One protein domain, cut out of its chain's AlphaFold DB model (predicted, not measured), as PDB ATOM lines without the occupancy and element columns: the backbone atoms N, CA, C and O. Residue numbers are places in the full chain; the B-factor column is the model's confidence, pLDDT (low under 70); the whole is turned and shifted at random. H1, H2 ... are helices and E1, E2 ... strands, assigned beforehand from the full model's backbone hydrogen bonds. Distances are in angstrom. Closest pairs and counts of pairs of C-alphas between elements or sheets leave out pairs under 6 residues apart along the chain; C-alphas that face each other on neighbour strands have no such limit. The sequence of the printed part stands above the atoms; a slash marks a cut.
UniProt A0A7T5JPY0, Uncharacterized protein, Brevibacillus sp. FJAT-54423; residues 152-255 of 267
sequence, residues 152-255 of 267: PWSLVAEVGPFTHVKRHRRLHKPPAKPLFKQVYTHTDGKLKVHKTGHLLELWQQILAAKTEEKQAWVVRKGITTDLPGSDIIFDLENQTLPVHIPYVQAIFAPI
ATOM      1  N   PRO A 152     -31.866  16.791  -0.597       89.69
ATOM      2  CA  PRO A 152     -31.509  15.381  -0.565       89.69
ATOM      3  C   PRO A 152     -30.465  15.019  -1.620       89.69
ATOM      4  O   PRO A 152     -30.551  15.407  -2.783       89.69
ATOM      5  N   TRP A 153     -29.526  14.170  -1.218       89.44
ATOM      6  CA  TRP A 153     -28.472  13.605  -2.048       89.44
ATOM      7  C   TRP A 153     -28.406  12.090  -1.864       89.44
ATOM      8  O   TRP A 153     -28.657  11.559  -0.782       89.44
ATOM      9  N   SER A 154     -28.068  11.358  -2.920       89.38
ATOM     10  CA  SER A 154     -27.889   9.907  -2.848       89.38
ATOM     11  C   SER A 154     -26.752   9.464  -3.760       89.38
ATOM     12  O   SER A 154     -26.734   9.786  -4.946       89.38
ATOM     13  N   LEU A 155     -25.803   8.720  -3.198       88.75
ATOM     14  CA  LEU A 155     -24.691   8.077  -3.884       88.75
ATOM     15  C   LEU A 155     -24.839   6.564  -3.740       88.75
ATOM     16  O   LEU A 155     -24.920   6.051  -2.628       88.75
ATOM     17  N   VAL A 156     -24.849   5.829  -4.847       85.81
ATOM     18  CA  VAL A 156     -25.050   4.372  -4.833       85.81
ATOM     19  C   VAL A 156     -23.968   3.692  -5.660       85.81
ATOM     20  O   VAL A 156     -23.626   4.167  -6.740       85.81
ATOM     21  N   ALA A 157     -23.438   2.571  -5.169       77.81
ATOM     22  CA  ALA A 157     -22.397   1.800  -5.849       77.81
ATOM     23  C   ALA A 157     -22.859   1.099  -7.154       77.81
ATOM     24  O   ALA A 157     -22.024   0.650  -7.934       77.81
ATOM     25  N   GLU A 158     -24.170   0.985  -7.421       67.25
ATOM     26  CA  GLU A 158     -24.711   0.350  -8.635       67.25
ATOM     27  C   GLU A 158     -26.126   0.867  -8.998       67.25
ATOM     28  O   GLU A 158     -26.973   1.056  -8.129       67.25
ATOM     29  N   VAL A 159     -26.410   1.076 -10.296       53.88
ATOM     30  CA  VAL A 159     -27.689   1.652 -10.802       53.88
ATOM     31  C   VAL A 159     -28.808   0.626 -10.880       53.88
ATOM     32  O   VAL A 159     -29.961   0.946 -10.608       53.88
ATOM     33  N   GLY A 160     -28.479  -0.605 -11.284       52.88
ATOM     34  CA  GLY A 160     -29.455  -1.610 -11.713       52.88
ATOM     35  C   GLY A 160     -30.592  -1.923 -10.723       52.88
ATOM     36  O   GLY A 160     -31.699  -2.212 -11.187       52.88
ATOM     37  N   PRO A 161     -30.371  -1.887  -9.395       51.22
ATOM     38  CA  PRO A 161     -31.429  -2.094  -8.408       51.22
ATOM     39  C   PRO A 161     -32.072  -0.812  -7.882       51.22
ATOM     40  O   PRO A 161     -33.260  -0.839  -7.575       51.22
ATOM     41  N   PHE A 162     -31.330   0.300  -7.825       48.94
ATOM     42  CA  PHE A 162     -31.844   1.554  -7.279       48.94
ATOM     43  C   PHE A 162     -32.763   2.295  -8.260       48.94
ATOM     44  O   PHE A 162     -33.656   3.012  -7.838       48.94
ATOM     45  N   THR A 163     -32.629   2.116  -9.577       45.41
ATOM     46  CA  THR A 163     -33.493   2.819 -10.550       45.41
ATOM     47  C   THR A 163     -34.799   2.107 -10.881       45.41
ATOM     48  O   THR A 163     -35.683   2.688 -11.510       45.41
ATOM     49  N   HIS A 164     -34.966   0.863 -10.433       50.84
ATOM     50  CA  HIS A 164     -36.172   0.079 -10.670       50.84
ATOM     51  C   HIS A 164     -36.849  -0.254  -9.344       50.84
ATOM     52  O   HIS A 164     -36.352  -1.081  -8.587       50.84
ATOM     53  N   VAL A 165     -38.037   0.310  -9.102       49.94
ATOM     54  CA  VAL A 165     -38.838   0.087  -7.879       49.94
ATOM     55  C   VAL A 165     -38.964  -1.409  -7.543       49.94
ATOM     56  O   VAL A 165     -38.746  -1.818  -6.413       49.94
ATOM     57  N   LYS A 166     -39.174  -2.279  -8.539       51.56
ATOM     58  CA  LYS A 166     -39.282  -3.739  -8.338       51.56
ATOM     59  C   LYS A 166     -37.975  -4.437  -7.908       51.56
ATOM     60  O   LYS A 166     -38.000  -5.630  -7.618       51.56
ATOM     61  N   ARG A 167     -36.831  -3.745  -7.916       51.59
ATOM     62  CA  ARG A 167     -35.490  -4.312  -7.694       51.59
ATOM     63  C   ARG A 167     -34.815  -3.866  -6.394       51.59
ATOM     64  O   ARG A 167     -33.827  -4.474  -6.020       51.59
ATOM     65  N   HIS A 168     -35.369  -2.904  -5.659       50.72
ATOM     66  CA  HIS A 168     -34.870  -2.514  -4.326       50.72
ATOM     67  C   HIS A 168     -35.124  -3.563  -3.237       50.72
ATOM     68  O   HIS A 168     -34.492  -3.548  -2.186       50.72
ATOM     69  N   ARG A 169     -36.039  -4.503  -3.487       53.06
ATOM     70  CA  ARG A 169     -36.281  -5.672  -2.623       53.06
ATOM     71  C   ARG A 169     -35.444  -6.882  -3.051       53.06
ATOM     72  O   ARG A 169     -35.872  -8.015  -2.866       53.06
ATOM     73  N   ARG A 170     -34.300  -6.639  -3.695       56.00
ATOM     74  CA  ARG A 170     -33.337  -7.662  -4.113       56.00
ATOM     75  C   ARG A 170     -32.110  -7.607  -3.227       56.00
ATOM     76  O   ARG A 170     -31.807  -6.585  -2.613       56.00
ATOM     77  N   LEU A 171     -31.414  -8.728  -3.168       50.66
ATOM     78  CA  LEU A 171     -30.215  -8.905  -2.370       50.66
ATOM     79  C   LEU A 171     -29.054  -9.145  -3.346       50.66
ATOM     80  O   LEU A 171     -29.209  -9.896  -4.311       50.66
ATOM     81  N   HIS A 172     -27.932  -8.447  -3.160       55.72
ATOM     82  CA  HIS A 172     -26.906  -8.293  -4.200       55.72
ATOM     83  C   HIS A 172     -25.547  -8.885  -3.812       55.72
ATOM     84  O   HIS A 172     -25.239  -9.063  -2.634       55.72
ATOM     85  N   LYS A 173     -24.708  -9.181  -4.814       53.41
ATOM     86  CA  LYS A 173     -23.278  -9.441  -4.592       53.41
ATOM     87  C   LYS A 173     -22.542  -8.094  -4.504       53.41
ATOM     88  O   LYS A 173     -22.798  -7.243  -5.353       53.41
ATOM     89  N   PRO A 174     -21.643  -7.888  -3.527       54.31
ATOM     90  CA  PRO A 174     -20.896  -6.641  -3.422       54.31
ATOM     91  C   PRO A 174     -19.935  -6.476  -4.617       54.31
ATOM     92  O   PRO A 174     -19.285  -7.450  -5.011       54.31
ATOM     93  N   PRO A 175     -19.825  -5.272  -5.206       55.91
ATOM     94  CA  PRO A 175     -18.907  -5.010  -6.312       55.91
ATOM     95  C   PRO A 175     -17.437  -5.014  -5.851       55.91
ATOM     96  O   PRO A 175     -17.126  -4.569  -4.750       55.91
ATOM     97  N   ALA A 176     -16.523  -5.468  -6.719       54.19
ATOM     98  CA  ALA A 176     -15.087  -5.576  -6.415       54.19
ATOM     99  C   ALA A 176     -14.372  -4.213  -6.272       54.19
ATOM    100  O   ALA A 176     -13.416  -4.099  -5.511       54.19
ATOM    101  N   LYS A 177     -14.843  -3.176  -6.983       58.03
ATOM    102  CA  LYS A 177     -14.450  -1.762  -6.830       58.03
ATOM    103  C   LYS A 177     -15.657  -0.879  -7.176       58.03
ATOM    104  O   LYS A 177     -15.968  -0.751  -8.361       58.03
ATOM    105  N   PRO A 178     -16.388  -0.316  -6.201       65.19
ATOM    106  CA  PRO A 178     -17.576   0.465  -6.515       65.19
ATOM    107  C   PRO A 178     -17.185   1.838  -7.071       65.19
ATOM    108  O   PRO A 178     -16.712   2.705  -6.339       65.19
ATOM    109  N   LEU A 179     -17.415   2.053  -8.367       77.75
ATOM    110  CA  LEU A 179     -17.699   3.405  -8.841       77.75
ATOM    111  C   LEU A 179     -19.069   3.793  -8.292       77.75
ATOM    112  O   LEU A 179     -20.041   3.056  -8.449       77.75
ATOM    113  N   PHE A 180     -19.140   4.944  -7.638       85.56
ATOM    114  CA  PHE A 180     -20.386   5.464  -7.106       85.56
ATOM    115  C   PHE A 180     -21.091   6.309  -8.151       85.56
ATOM    116  O   PHE A 180     -20.481   6.882  -9.056       85.56
ATOM    117  N   LYS A 181     -22.411   6.366  -8.026       85.12
ATOM    118  CA  LYS A 181     -23.273   7.151  -8.893       85.12
ATOM    119  C   LYS A 181     -24.143   8.057  -8.060       85.12
ATOM    120  O   LYS A 181     -24.843   7.589  -7.167       85.12
ATOM    121  N   GLN A 182     -24.105   9.337  -8.391       85.88
ATOM    122  CA  GLN A 182     -25.010  10.327  -7.848       85.88
ATOM    123  C   GLN A 182     -26.365  10.170  -8.525       85.88
ATOM    124  O   GLN A 182     -26.473  10.291  -9.750       85.88
ATOM    125  N   VAL A 183     -27.385   9.871  -7.729       83.19
ATOM    126  CA  VAL A 183     -28.756   9.649  -8.186       83.19
ATOM    127  C   VAL A 183     -29.693  10.690  -7.593       83.19
ATOM    128  O   VAL A 183     -29.519  11.121  -6.454       83.19
ATOM    129  N   TYR A 184     -30.698  11.079  -8.370       75.69
ATOM    130  CA  TYR A 184     -31.763  11.980  -7.940       75.69
ATOM    131  C   TYR A 184     -33.120  11.463  -8.413       75.69
ATOM    132  O   TYR A 184     -33.215  10.763  -9.426       75.69
ATOM    133  N   THR A 185     -34.174  11.816  -7.682       69.38
ATOM    134  CA  THR A 185     -35.557  11.542  -8.086       69.38
ATOM    135  C   THR A 185     -36.006  12.639  -9.043       69.38
ATOM    136  O   THR A 185     -36.054  13.810  -8.678       69.38
ATOM    137  N   HIS A 186     -36.292  12.272 -10.287       69.88
ATOM    138  CA  HIS A 186     -36.823  13.181 -11.296       69.88
ATOM    139  C   HIS A 186     -38.318  13.460 -11.041       69.88
ATOM    140  O   HIS A 186     -38.969  12.741 -10.282       69.88
ATOM    141  N   THR A 187     -38.882  14.492 -11.676       68.88
ATOM    142  CA  THR A 187     -40.279  14.936 -11.468       68.88
ATOM    143  C   THR A 187     -41.330  13.864 -11.771       68.88
ATOM    144  O   THR A 187     -42.418  13.891 -11.210       68.88
ATOM    145  N   ASP A 188     -40.995  12.873 -12.601       69.69
ATOM    146  CA  ASP A 188     -41.823  11.700 -12.916       69.69
ATOM    147  C   ASP A 188     -41.693  10.565 -11.877       69.69
ATOM    148  O   ASP A 188     -42.178   9.453 -12.090       69.69
ATOM    149  N   GLY A 189     -40.999  10.815 -10.763       63.06
ATOM    150  CA  GLY A 189     -40.769   9.857  -9.686       63.06
ATOM    151  C   GLY A 189     -39.749   8.763 -10.013       63.06
ATOM    152  O   GLY A 189     -39.563   7.851  -9.204       63.06
ATOM    153  N   LYS A 190     -39.085   8.820 -11.179       68.75
ATOM    154  CA  LYS A 190     -38.020   7.877 -11.549       68.75
ATOM    155  C   LYS A 190     -36.672   8.359 -11.029       68.75
ATOM    156  O   LYS A 190     -36.361   9.545 -11.071       68.75
ATOM    157  N   LEU A 191     -35.835   7.420 -10.600       69.62
ATOM    158  CA  LEU A 191     -34.461   7.716 -10.207       69.62
ATOM    159  C   LEU A 191     -33.573   7.800 -11.454       69.62
ATOM    160  O   LEU A 191     -33.535   6.868 -12.262       69.62
ATOM    161  N   LYS A 192     -32.862   8.919 -11.611       75.94
ATOM    162  CA  LYS A 192     -31.931   9.179 -12.716       75.94
ATOM    163  C   LYS A 192     -30.509   9.335 -12.189       75.94
ATOM    164  O   LYS A 192     -30.293   9.818 -11.081       75.94
ATOM    165  N   VAL A 193     -29.538   8.919 -12.999       82.50
ATOM    166  CA  VAL A 193     -28.112   9.114 -12.715       82.50
ATOM    167  C   VAL A 193     -27.709  10.500 -13.204       82.50
ATOM    168  O   VAL A 193     -27.958  10.834 -14.358       82.50
ATOM    169  N   HIS A 194     -27.085  11.285 -12.330       84.50
ATOM    170  CA  HIS A 194     -26.500  12.576 -12.678       84.50
ATOM    171  C   HIS A 194     -25.011  12.443 -13.018       84.50
ATOM    172  O   HIS A 194     -24.575  12.893 -14.073       84.50
ATOM    173  N   LYS A 195     -24.237  11.777 -12.151       87.12
ATOM    174  CA  LYS A 195     -22.778  11.652 -12.283       87.12
ATOM    175  C   LYS A 195     -22.280  10.294 -11.793       87.12
ATOM    176  O   LYS A 195     -22.917   9.672 -10.947       87.12
ATOM    177  N   THR A 196     -21.150   9.834 -12.329       88.69
ATOM    178  CA  THR A 196     -20.429   8.625 -11.888       88.69
ATOM    179  C   THR A 196     -19.000   9.013 -11.513       88.69
ATOM    180  O   THR A 196     -18.409   9.833 -12.211       88.69
ATOM    181  N   GLY A 197     -18.444   8.448 -10.442       89.38
ATOM    182  CA  GLY A 197     -17.085   8.754  -9.983       89.38
ATOM    183  C   GLY A 197     -16.697   7.995  -8.715       89.38
ATOM    184  O   GLY A 197     -17.432   7.112  -8.260       89.38
ATOM    185  N   HIS A 198     -15.548   8.330  -8.131       90.44
ATOM    186  CA  HIS A 198     -15.168   7.795  -6.823       90.44
ATOM    187  C   HIS A 198     -15.987   8.444  -5.702       90.44
ATOM    188  O   HIS A 198     -16.429   9.586  -5.815       90.44
ATOM    189  N   LEU A 199     -16.189   7.713  -4.599       91.00
ATOM    190  CA  LEU A 199     -17.044   8.158  -3.495       91.00
ATOM    191  C   LEU A 199     -16.653   9.542  -2.965       91.00
ATOM    192  O   LEU A 199     -17.505  10.419  -2.882       91.00
ATOM    193  N   LEU A 200     -15.375   9.729  -2.626       92.81
ATOM    194  CA  LEU A 200     -14.885  10.968  -2.021       92.81
ATOM    195  C   LEU A 200     -14.969  12.158  -2.978       92.81
ATOM    196  O   LEU A 200     -15.344  13.246  -2.557       92.81
ATOM    197  N   GLU A 201     -14.699  11.948  -4.264       92.31
ATOM    198  CA  GLU A 201     -14.813  12.996  -5.283       92.31
ATOM    199  C   GLU A 201     -16.263  13.468  -5.442       92.31
ATOM    200  O   GLU A 201     -16.535  14.667  -5.507       92.31
ATOM    201  N   LEU A 202     -17.212  12.525  -5.493       93.06
ATOM    202  CA  LEU A 202     -18.638  12.847  -5.553       93.06
ATOM    203  C   LEU A 202     -19.119  13.501  -4.255       93.06
ATOM    204  O   LEU A 202     -19.918  14.434  -4.298       93.06
ATOM    205  N   TRP A 203     -18.624  13.036  -3.106       94.75
ATOM    206  CA  TRP A 203     -18.966  13.598  -1.803       94.75
ATOM    207  C   TRP A 203     -18.486  15.043  -1.656       94.75
ATOM    208  O   TRP A 203     -19.274  15.898  -1.268       94.75
ATOM    209  N   GLN A 204     -17.245  15.349  -2.039       93.94
ATOM    210  CA  GLN A 204     -16.712  16.716  -2.010       93.94
ATOM    211  C   GLN A 204     -17.530  17.676  -2.884       93.94
ATOM    212  O   GLN A 204     -17.785  18.810  -2.489       93.94
ATOM    213  N   GLN A 205     -18.001  17.214  -4.046       92.00
ATOM    214  CA  GLN A 205     -18.874  18.013  -4.913       92.00
ATOM    215  C   GLN A 205     -20.246  18.267  -4.287       92.00
ATOM    216  O   GLN A 205     -20.776  19.367  -4.409       92.00
ATOM    217  N   ILE A 206     -20.817  17.268  -3.607       91.81
ATOM    218  CA  ILE A 206     -22.055  17.441  -2.839       91.81
ATOM    219  C   ILE A 206     -21.825  18.442  -1.705       91.81
ATOM    220  O   ILE A 206     -22.616  19.367  -1.542       91.81
ATOM    221  N   LEU A 207     -20.726  18.304  -0.961       93.25
ATOM    222  CA  LEU A 207     -20.390  19.166   0.171       93.25
ATOM    223  C   LEU A 207     -20.198  20.631  -0.237       93.25
ATOM    224  O   LEU A 207     -20.560  21.514   0.533       93.25
ATOM    225  N   ALA A 208     -19.725  20.904  -1.455       91.69
ATOM    226  CA  ALA A 208     -19.610  22.266  -1.977       91.69
ATOM    227  C   ALA A 208     -20.958  23.019  -2.056       91.69
ATOM    228  O   ALA A 208     -20.969  24.243  -2.122       91.69
ATOM    229  N   ALA A 209     -22.094  22.309  -2.032       86.62
ATOM    230  CA  ALA A 209     -23.431  22.905  -1.974       86.62
ATOM    231  C   ALA A 209     -23.961  23.109  -0.535       86.62
ATOM    232  O   ALA A 209     -25.090  23.578  -0.360       86.62
ATOM    233  N   LYS A 210     -23.193  22.732   0.498       91.94
ATOM    234  CA  LYS A 210     -23.548  22.941   1.909       91.94
ATOM    235  C   LYS A 210     -23.268  24.396   2.289       91.94
ATOM    236  O   LYS A 210     -22.148  24.877   2.161       91.94
ATOM    237  N   THR A 211     -24.290  25.084   2.784       89.94
ATOM    238  CA  THR A 211     -24.165  26.424   3.373       89.94
ATOM    239  C   THR A 211     -23.855  26.320   4.866       89.94
ATOM    240  O   THR A 211     -24.229  25.330   5.490       89.94
ATOM    241  N   GLU A 212     -23.261  27.356   5.462       88.81
ATOM    242  CA  GLU A 212     -22.945  27.391   6.904       88.81
ATOM    243  C   GLU A 212     -24.183  27.219   7.798       88.81
ATOM    244  O   GLU A 212     -24.099  26.621   8.861       88.81
ATOM    245  N   GLU A 213     -25.359  27.658   7.341       89.56
ATOM    246  CA  GLU A 213     -26.630  27.507   8.066       89.56
ATOM    247  C   GLU A 213     -27.198  26.074   8.064       89.56
ATOM    248  O   GLU A 213     -28.262  25.823   8.643       89.56
ATOM    249  N   LYS A 214     -26.545  25.132   7.372       92.00
ATOM    250  CA  LYS A 214     -27.024  23.758   7.203       92.00
ATOM    251  C   LYS A 214     -26.047  22.738   7.774       92.00
ATOM    252  O   LYS A 214     -24.841  22.825   7.576       92.00
ATOM    253  N   GLN A 215     -26.603  21.698   8.378       93.69
ATOM    254  CA  GLN A 215     -25.917  20.480   8.783       93.69
ATOM    255  C   GLN A 215     -26.104  19.383   7.740       93.69
ATOM    256  O   GLN A 215     -27.162  19.253   7.118       93.69
ATOM    257  N   ALA A 216     -25.072  18.570   7.572       95.06
ATOM    258  CA  ALA A 216     -25.056  17.370   6.767       95.06
ATOM    259  C   ALA A 216     -25.416  16.160   7.630       95.06
ATOM    260  O   ALA A 216     -24.614  15.688   8.438       95.06
ATOM    261  N   TRP A 217     -26.621  15.644   7.406       95.31
ATOM    262  CA  TRP A 217     -27.071  14.370   7.950       95.31
ATOM    263  C   TRP A 217     -26.808  13.281   6.928       95.31
ATOM    264  O   TRP A 217     -27.198  13.414   5.766       95.31
ATOM    265  N   VAL A 218     -26.168  12.200   7.355       95.62
ATOM    266  CA  VAL A 218     -25.693  11.146   6.467       95.62
ATOM    267  C   VAL A 218     -26.097   9.783   7.003       95.62
ATOM    268  O   VAL A 218     -25.810   9.425   8.139       95.62
ATOM    269  N   VAL A 219     -26.716   8.983   6.146       95.25
ATOM    270  CA  VAL A 219     -26.918   7.551   6.341       95.25
ATOM    271  C   VAL A 219     -26.020   6.811   5.371       95.25
ATOM    272  O   VAL A 219     -26.145   6.976   4.154       95.25
ATOM    273  N   ARG A 220     -25.135   5.963   5.889       94.62
ATOM    274  CA  ARG A 220     -24.252   5.137   5.061       94.62
ATOM    275  C   ARG A 220     -24.494   3.657   5.313       94.62
ATOM    276  O   ARG A 220     -24.871   3.240   6.405       94.62
ATOM    277  N   LYS A 221     -24.296   2.851   4.274       92.00
ATOM    278  CA  LYS A 221     -24.357   1.392   4.348       92.00
ATOM    279  C   LYS A 221     -23.221   0.792   3.548       92.00
ATOM    280  O   LYS A 221     -23.022   1.180   2.400       92.00
ATOM    281  N   GLY A 222     -22.515  -0.180   4.119       88.88
ATOM    282  CA  GLY A 222     -21.458  -0.925   3.424       88.88
ATOM    283  C   GLY A 222     -20.266  -0.082   2.995       88.88
ATOM    284  O   GLY A 222     -19.550  -0.476   2.079       88.88
ATOM    285  N   ILE A 223     -20.075   1.069   3.637       89.88
ATOM    286  CA  ILE A 223     -19.014   2.030   3.357       89.88
ATOM    287  C   ILE A 223     -18.302   2.305   4.671       89.88
ATOM    288  O   ILE A 223     -18.925   2.743   5.630       89.88
ATOM    289  N   THR A 224     -17.000   2.049   4.696       88.81
ATOM    290  CA  THR A 224     -16.126   2.340   5.841       88.81
ATOM    291  C   THR A 224     -15.286   3.593   5.625       88.81
ATOM    292  O   THR A 224     -14.632   4.061   6.550       88.81
ATOM    293  N   THR A 225     -15.286   4.132   4.404       90.56
ATOM    294  CA  THR A 225     -14.597   5.375   4.069       90.56
ATOM    295  C   THR A 225     -15.193   6.529   4.866       90.56
ATOM    296  O   THR A 225     -16.418   6.660   4.956       90.56
ATOM    297  N   ASP A 226     -14.320   7.354   5.434       92.19
ATOM    298  CA  ASP A 226     -14.728   8.564   6.133       92.19
ATOM    299  C   ASP A 226     -15.311   9.600   5.159       92.19
ATOM    300  O   ASP A 226     -14.904   9.678   3.998       92.19
ATOM    301  N   LEU A 227     -16.292  10.370   5.621       94.56
ATOM    302  CA  LEU A 227     -17.018  11.357   4.821       94.56
ATOM    303  C   LEU A 227     -16.835  12.740   5.464       94.56
ATOM    304  O   LEU A 227     -17.693  13.164   6.243       94.56
ATOM    305  N   PRO A 228     -15.732  13.454   5.165       94.25
ATOM    306  CA  PRO A 228     -15.405  14.713   5.831       94.25
ATOM    307  C   PRO A 228     -16.506  15.759   5.634       94.25
ATOM    308  O   PRO A 228     -17.132  15.816   4.575       94.25
ATOM    309  N   GLY A 229     -16.747  16.589   6.652       92.75
ATOM    310  CA  GLY A 229     -17.792  17.624   6.633       92.75
ATOM    311  C   GLY A 229     -19.218  17.126   6.910       92.75
ATOM    312  O   GLY A 229     -20.155  17.928   6.847       92.75
ATOM    313  N   SER A 230     -19.381  15.834   7.218       94.12
ATOM    314  CA  SER A 230     -20.614  15.281   7.787       94.12
ATOM    315  C   SER A 230     -20.730  15.673   9.260       94.12
ATOM    316  O   SER A 230     -19.776  15.477  10.009       94.12
ATOM    317  N   ASP A 231     -21.885  16.184   9.680       94.31
ATOM    318  CA  ASP A 231     -22.117  16.554  11.084       94.31
ATOM    319  C   ASP A 231     -22.733  15.384  11.857       94.31
ATOM    320  O   ASP A 231     -22.368  15.117  12.999       94.31
ATOM    321  N   ILE A 232     -23.645  14.649  11.210       93.19
ATOM    322  CA  ILE A 232     -24.303  13.470  11.776       93.19
ATOM    323  C   ILE A 232     -24.159  12.313  10.795       93.19
ATOM    324  O   ILE A 232     -24.553  12.416   9.634       93.19
ATOM    325  N   ILE A 233     -23.613  11.194  11.275       94.31
ATOM    326  CA  ILE A 233     -23.463   9.959  10.504       94.31
ATOM    327  C   ILE A 233     -24.193   8.828  11.223       94.31
ATOM    328  O   ILE A 233     -23.972   8.577  12.405       94.31
ATOM    329  N   PHE A 234     -25.026   8.107  10.478       94.81
ATOM    330  CA  PHE A 234     -25.683   6.894  10.929       94.81
ATOM    331  C   PHE A 234     -25.339   5.715  10.017       94.81
ATOM    332  O   PHE A 234     -25.571   5.740   8.804       94.81
ATOM    333  N   ASP A 235     -24.793   4.668  10.624       94.44
ATOM    334  CA  ASP A 235     -24.372   3.447   9.953       94.44
ATOM    335  C   ASP A 235     -25.481   2.399   9.950       94.44
ATOM    336  O   ASP A 235     -25.915   1.912  10.993       94.44
ATOM    337  N   LEU A 236     -25.912   2.001   8.756       92.75
ATOM    338  CA  LEU A 236     -26.818   0.873   8.582       92.75
ATOM    339  C   LEU A 236     -26.051  -0.434   8.440       92.75
ATOM    340  O   LEU A 236     -25.054  -0.538   7.722       92.75
ATOM    341  N   GLU A 237     -26.604  -1.488   9.036       89.69
ATOM    342  CA  GLU A 237     -26.086  -2.833   8.835       89.69
ATOM    343  C   GLU A 237     -26.196  -3.253   7.366       89.69
ATOM    344  O   GLU A 237     -27.210  -3.043   6.694       89.69
ATOM    345  N   ASN A 238     -25.184  -3.966   6.875       84.19
ATOM    346  CA  ASN A 238     -25.152  -4.474   5.500       84.19
ATOM    347  C   ASN A 238     -26.286  -5.451   5.164       84.19
ATOM    348  O   ASN A 238     -26.568  -5.682   3.986       84.19
ATOM    349  N   GLN A 239     -26.913  -6.024   6.193       82.00
ATOM    350  CA  GLN A 239     -28.043  -6.947   6.101       82.00
ATOM    351  C   GLN A 239     -29.403  -6.221   6.066       82.00
ATOM    352  O   GLN A 239     -30.441  -6.844   6.231       82.00
ATOM    353  N   THR A 240     -29.423  -4.906   5.839       85.44
ATOM    354  CA  THR A 240     -30.655  -4.120   5.649       85.44
ATOM    355  C   THR A 240     -30.955  -3.895   4.173       85.44
ATOM    356  O   THR A 240     -30.046  -3.868   3.334       85.44
ATOM    357  N   LEU A 241     -32.226  -3.689   3.828       80.75
ATOM    358  CA  LEU A 241     -32.630  -3.454   2.444       80.75
ATOM    359  C   LEU A 241     -32.071  -2.131   1.877       80.75
ATOM    360  O   LEU A 241     -31.899  -1.147   2.603       80.75
ATOM    361  N   PRO A 242     -31.745  -2.085   0.574       79.81
ATOM    362  CA  PRO A 242     -31.460  -3.229  -0.305       79.81
ATOM    363  C   PRO A 242     -30.174  -3.972   0.110       79.81
ATOM    364  O   PRO A 242     -29.112  -3.358   0.203       79.81
ATOM    365  N   VAL A 243     -30.234  -5.274   0.384       77.44
ATOM    366  CA  VAL A 243     -29.133  -5.983   1.075       77.44
ATOM    367  C   VAL A 243     -27.855  -6.024   0.246       77.44
ATOM    368  O   VAL A 243     -27.886  -6.286  -0.958       77.44
ATOM    369  N   HIS A 244     -26.729  -5.788   0.931       74.25
ATOM    370  CA  HIS A 244     -25.372  -5.779   0.372       74.25
ATOM    371  C   HIS A 244     -25.134  -4.770  -0.757       74.25
ATOM    372  O   HIS A 244     -24.157  -4.903  -1.490       74.25
ATOM    373  N   ILE A 245     -25.984  -3.749  -0.885       79.19
ATOM    374  CA  ILE A 245     -25.728  -2.618  -1.778       79.19
ATOM    375  C   ILE A 245     -25.152  -1.465  -0.963       79.19
ATOM    376  O   ILE A 245     -25.888  -0.890  -0.153       79.19
ATOM    377  N   PRO A 246     -23.877  -1.098  -1.173       87.12
ATOM    378  CA  PRO A 246     -23.319   0.083  -0.547       87.12
ATOM    379  C   PRO A 246     -23.972   1.363  -1.072       87.12
ATOM    380  O   PRO A 246     -24.162   1.525  -2.285       87.12
ATOM    381  N   TYR A 247     -24.288   2.284  -0.167       90.44
ATOM    382  CA  TYR A 247     -24.784   3.612  -0.517       90.44
ATOM    383  C   TYR A 247     -24.476   4.644   0.565       90.44
ATOM    384  O   TYR A 247     -24.285   4.306   1.734       90.44
ATOM    385  N   VAL A 248     -24.512   5.910   0.157       93.75
ATOM    386  CA  VAL A 248     -24.625   7.083   1.022       93.75
ATOM    387  C   VAL A 248     -25.911   7.799   0.651       93.75
ATOM    388  O   VAL A 248     -26.133   8.127  -0.512       93.75
ATOM    389  N   GLN A 249     -26.763   8.054   1.627       93.69
ATOM    390  CA  GLN A 249     -27.887   8.964   1.494       93.69
ATOM    391  C   GLN A 249     -27.640  10.123   2.443       93.69
ATOM    392  O   GLN A 249     -27.317   9.901   3.603       93.69
ATOM    393  N   ALA A 250     -27.741  11.347   1.949       94.69
ATOM    394  CA  ALA A 250     -27.469  12.528   2.748       94.69
ATOM    395  C   ALA A 250     -28.543  13.582   2.536       94.69
ATOM    396  O   ALA A 250     -29.174  13.625   1.479       94.69
ATOM    397  N   ILE A 251     -28.729  14.447   3.519       94.38
ATOM    398  CA  ILE A 251     -29.469  15.692   3.354       94.38
ATOM    399  C   ILE A 251     -28.639  16.844   3.911       94.38
ATOM    400  O   ILE A 251     -27.860  16.661   4.847       94.38
ATOM    401  N   PHE A 252     -28.848  18.038   3.367       93.94
ATOM    402  CA  PHE A 252     -28.483  19.273   4.057       93.94
ATOM    403  C   PHE A 252     -29.733  19.891   4.668       93.94
ATOM    404  O   PHE A 252     -30.643  20.267   3.925       93.94
ATOM    405  N   ALA A 253     -29.764  19.983   5.994       92.38
ATOM    406  CA  ALA A 253     -30.888  20.485   6.777       92.38
ATOM    407  C   ALA A 253     -30.458  21.655   7.678       92.38
ATOM    408  O   ALA A 253     -29.303  21.688   8.085       92.38
ATOM    409  N   PRO A 254     -31.330  22.627   7.989       89.81
ATOM    410  CA  PRO A 254     -30.967  23.746   8.866       89.81
ATOM    411  C   PRO A 254     -30.522  23.317  10.282       89.81
ATOM    412  O   PRO A 254     -31.087  22.381  10.836       89.81
ATOM    413  N   ILE A 255     -29.566  24.042  10.884       83.88
ATOM    414  CA  ILE A 255     -29.034  23.776  12.246       83.88
ATOM    415  C   ILE A 255     -30.099  24.005  13.349       83.88
ATOM    416  O   ILE A 255     -30.155  23.261  14.323       83.88
TER     417      ILE A 255
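Overview. This is residues 152 to 255 of the 267 residues of an uncharacterized protein of Brevibacillus sp. FJAT-54423 (UniProt A0A7T5JPY0). One twisted sheet of six strands makes the body, with H2 packed over its E2, E1 and E6 part, while the small H1 only grazes the sheet and the long link of residues 163 to 179 runs far from the middle. The printed part has 104 residues, with E1, H1, E2, E3, H2, E4, E5 and E6 along it. The sheet runs E3, E2, E1, E6, E4, E5 and is mixed; the class is mixed, helices and strands. The whole is compact, with a radius of gyration of the C-alphas of 13.4 A and spans of 38 by 32 by 22 A.

Along the chain. E1, residues 152 to 156, begins at C-alpha 152 (-31.509, 15.381, -0.565). H1 is residues 159 to 162. E2, residues 180 to 185, is 16.4 A long, and E3, residues 191 to 197, 17.4 A. H2, residues 199 to 207, is 12.1 A long. E4, residues 214 to 221, measures 22.7 A, and E5 is residues 232 to 236. E6, residues 247 to 254, measures 23.1 A and ends at C-alpha 254 (-30.967, 23.746, 8.866).

Arrangement. E1 is antiparallel to E6, with N 153 and O 250 at 2.8 A, and to E2, with N 183 and O 154 at 2.9 A. E2 and E3 form a hairpin, with N 182 and O 195 at 2.8 A. E6 and E4 are antiparallel, with N 219 and O 249 at 2.8 A. E4 and the edge strand E5 are parallel, with N 234 and O 218 at 2.8 A. H2 is on the sheet; its closest C-alphas to E2 are Leu 199 and Phe 180, 5.6 A. In H2 every O i to N i+4 pair is within hydrogen-bond range; H1 is too short for one.

Size, cuts and confidence. The C-alphas farthest apart, of Lys 173 and Glu 213, are 39.2 A apart. The printed part has no cut. The link from H1 to E2 is long. pLDDT is under 70 in residues 158 to 178 and 185 to 191.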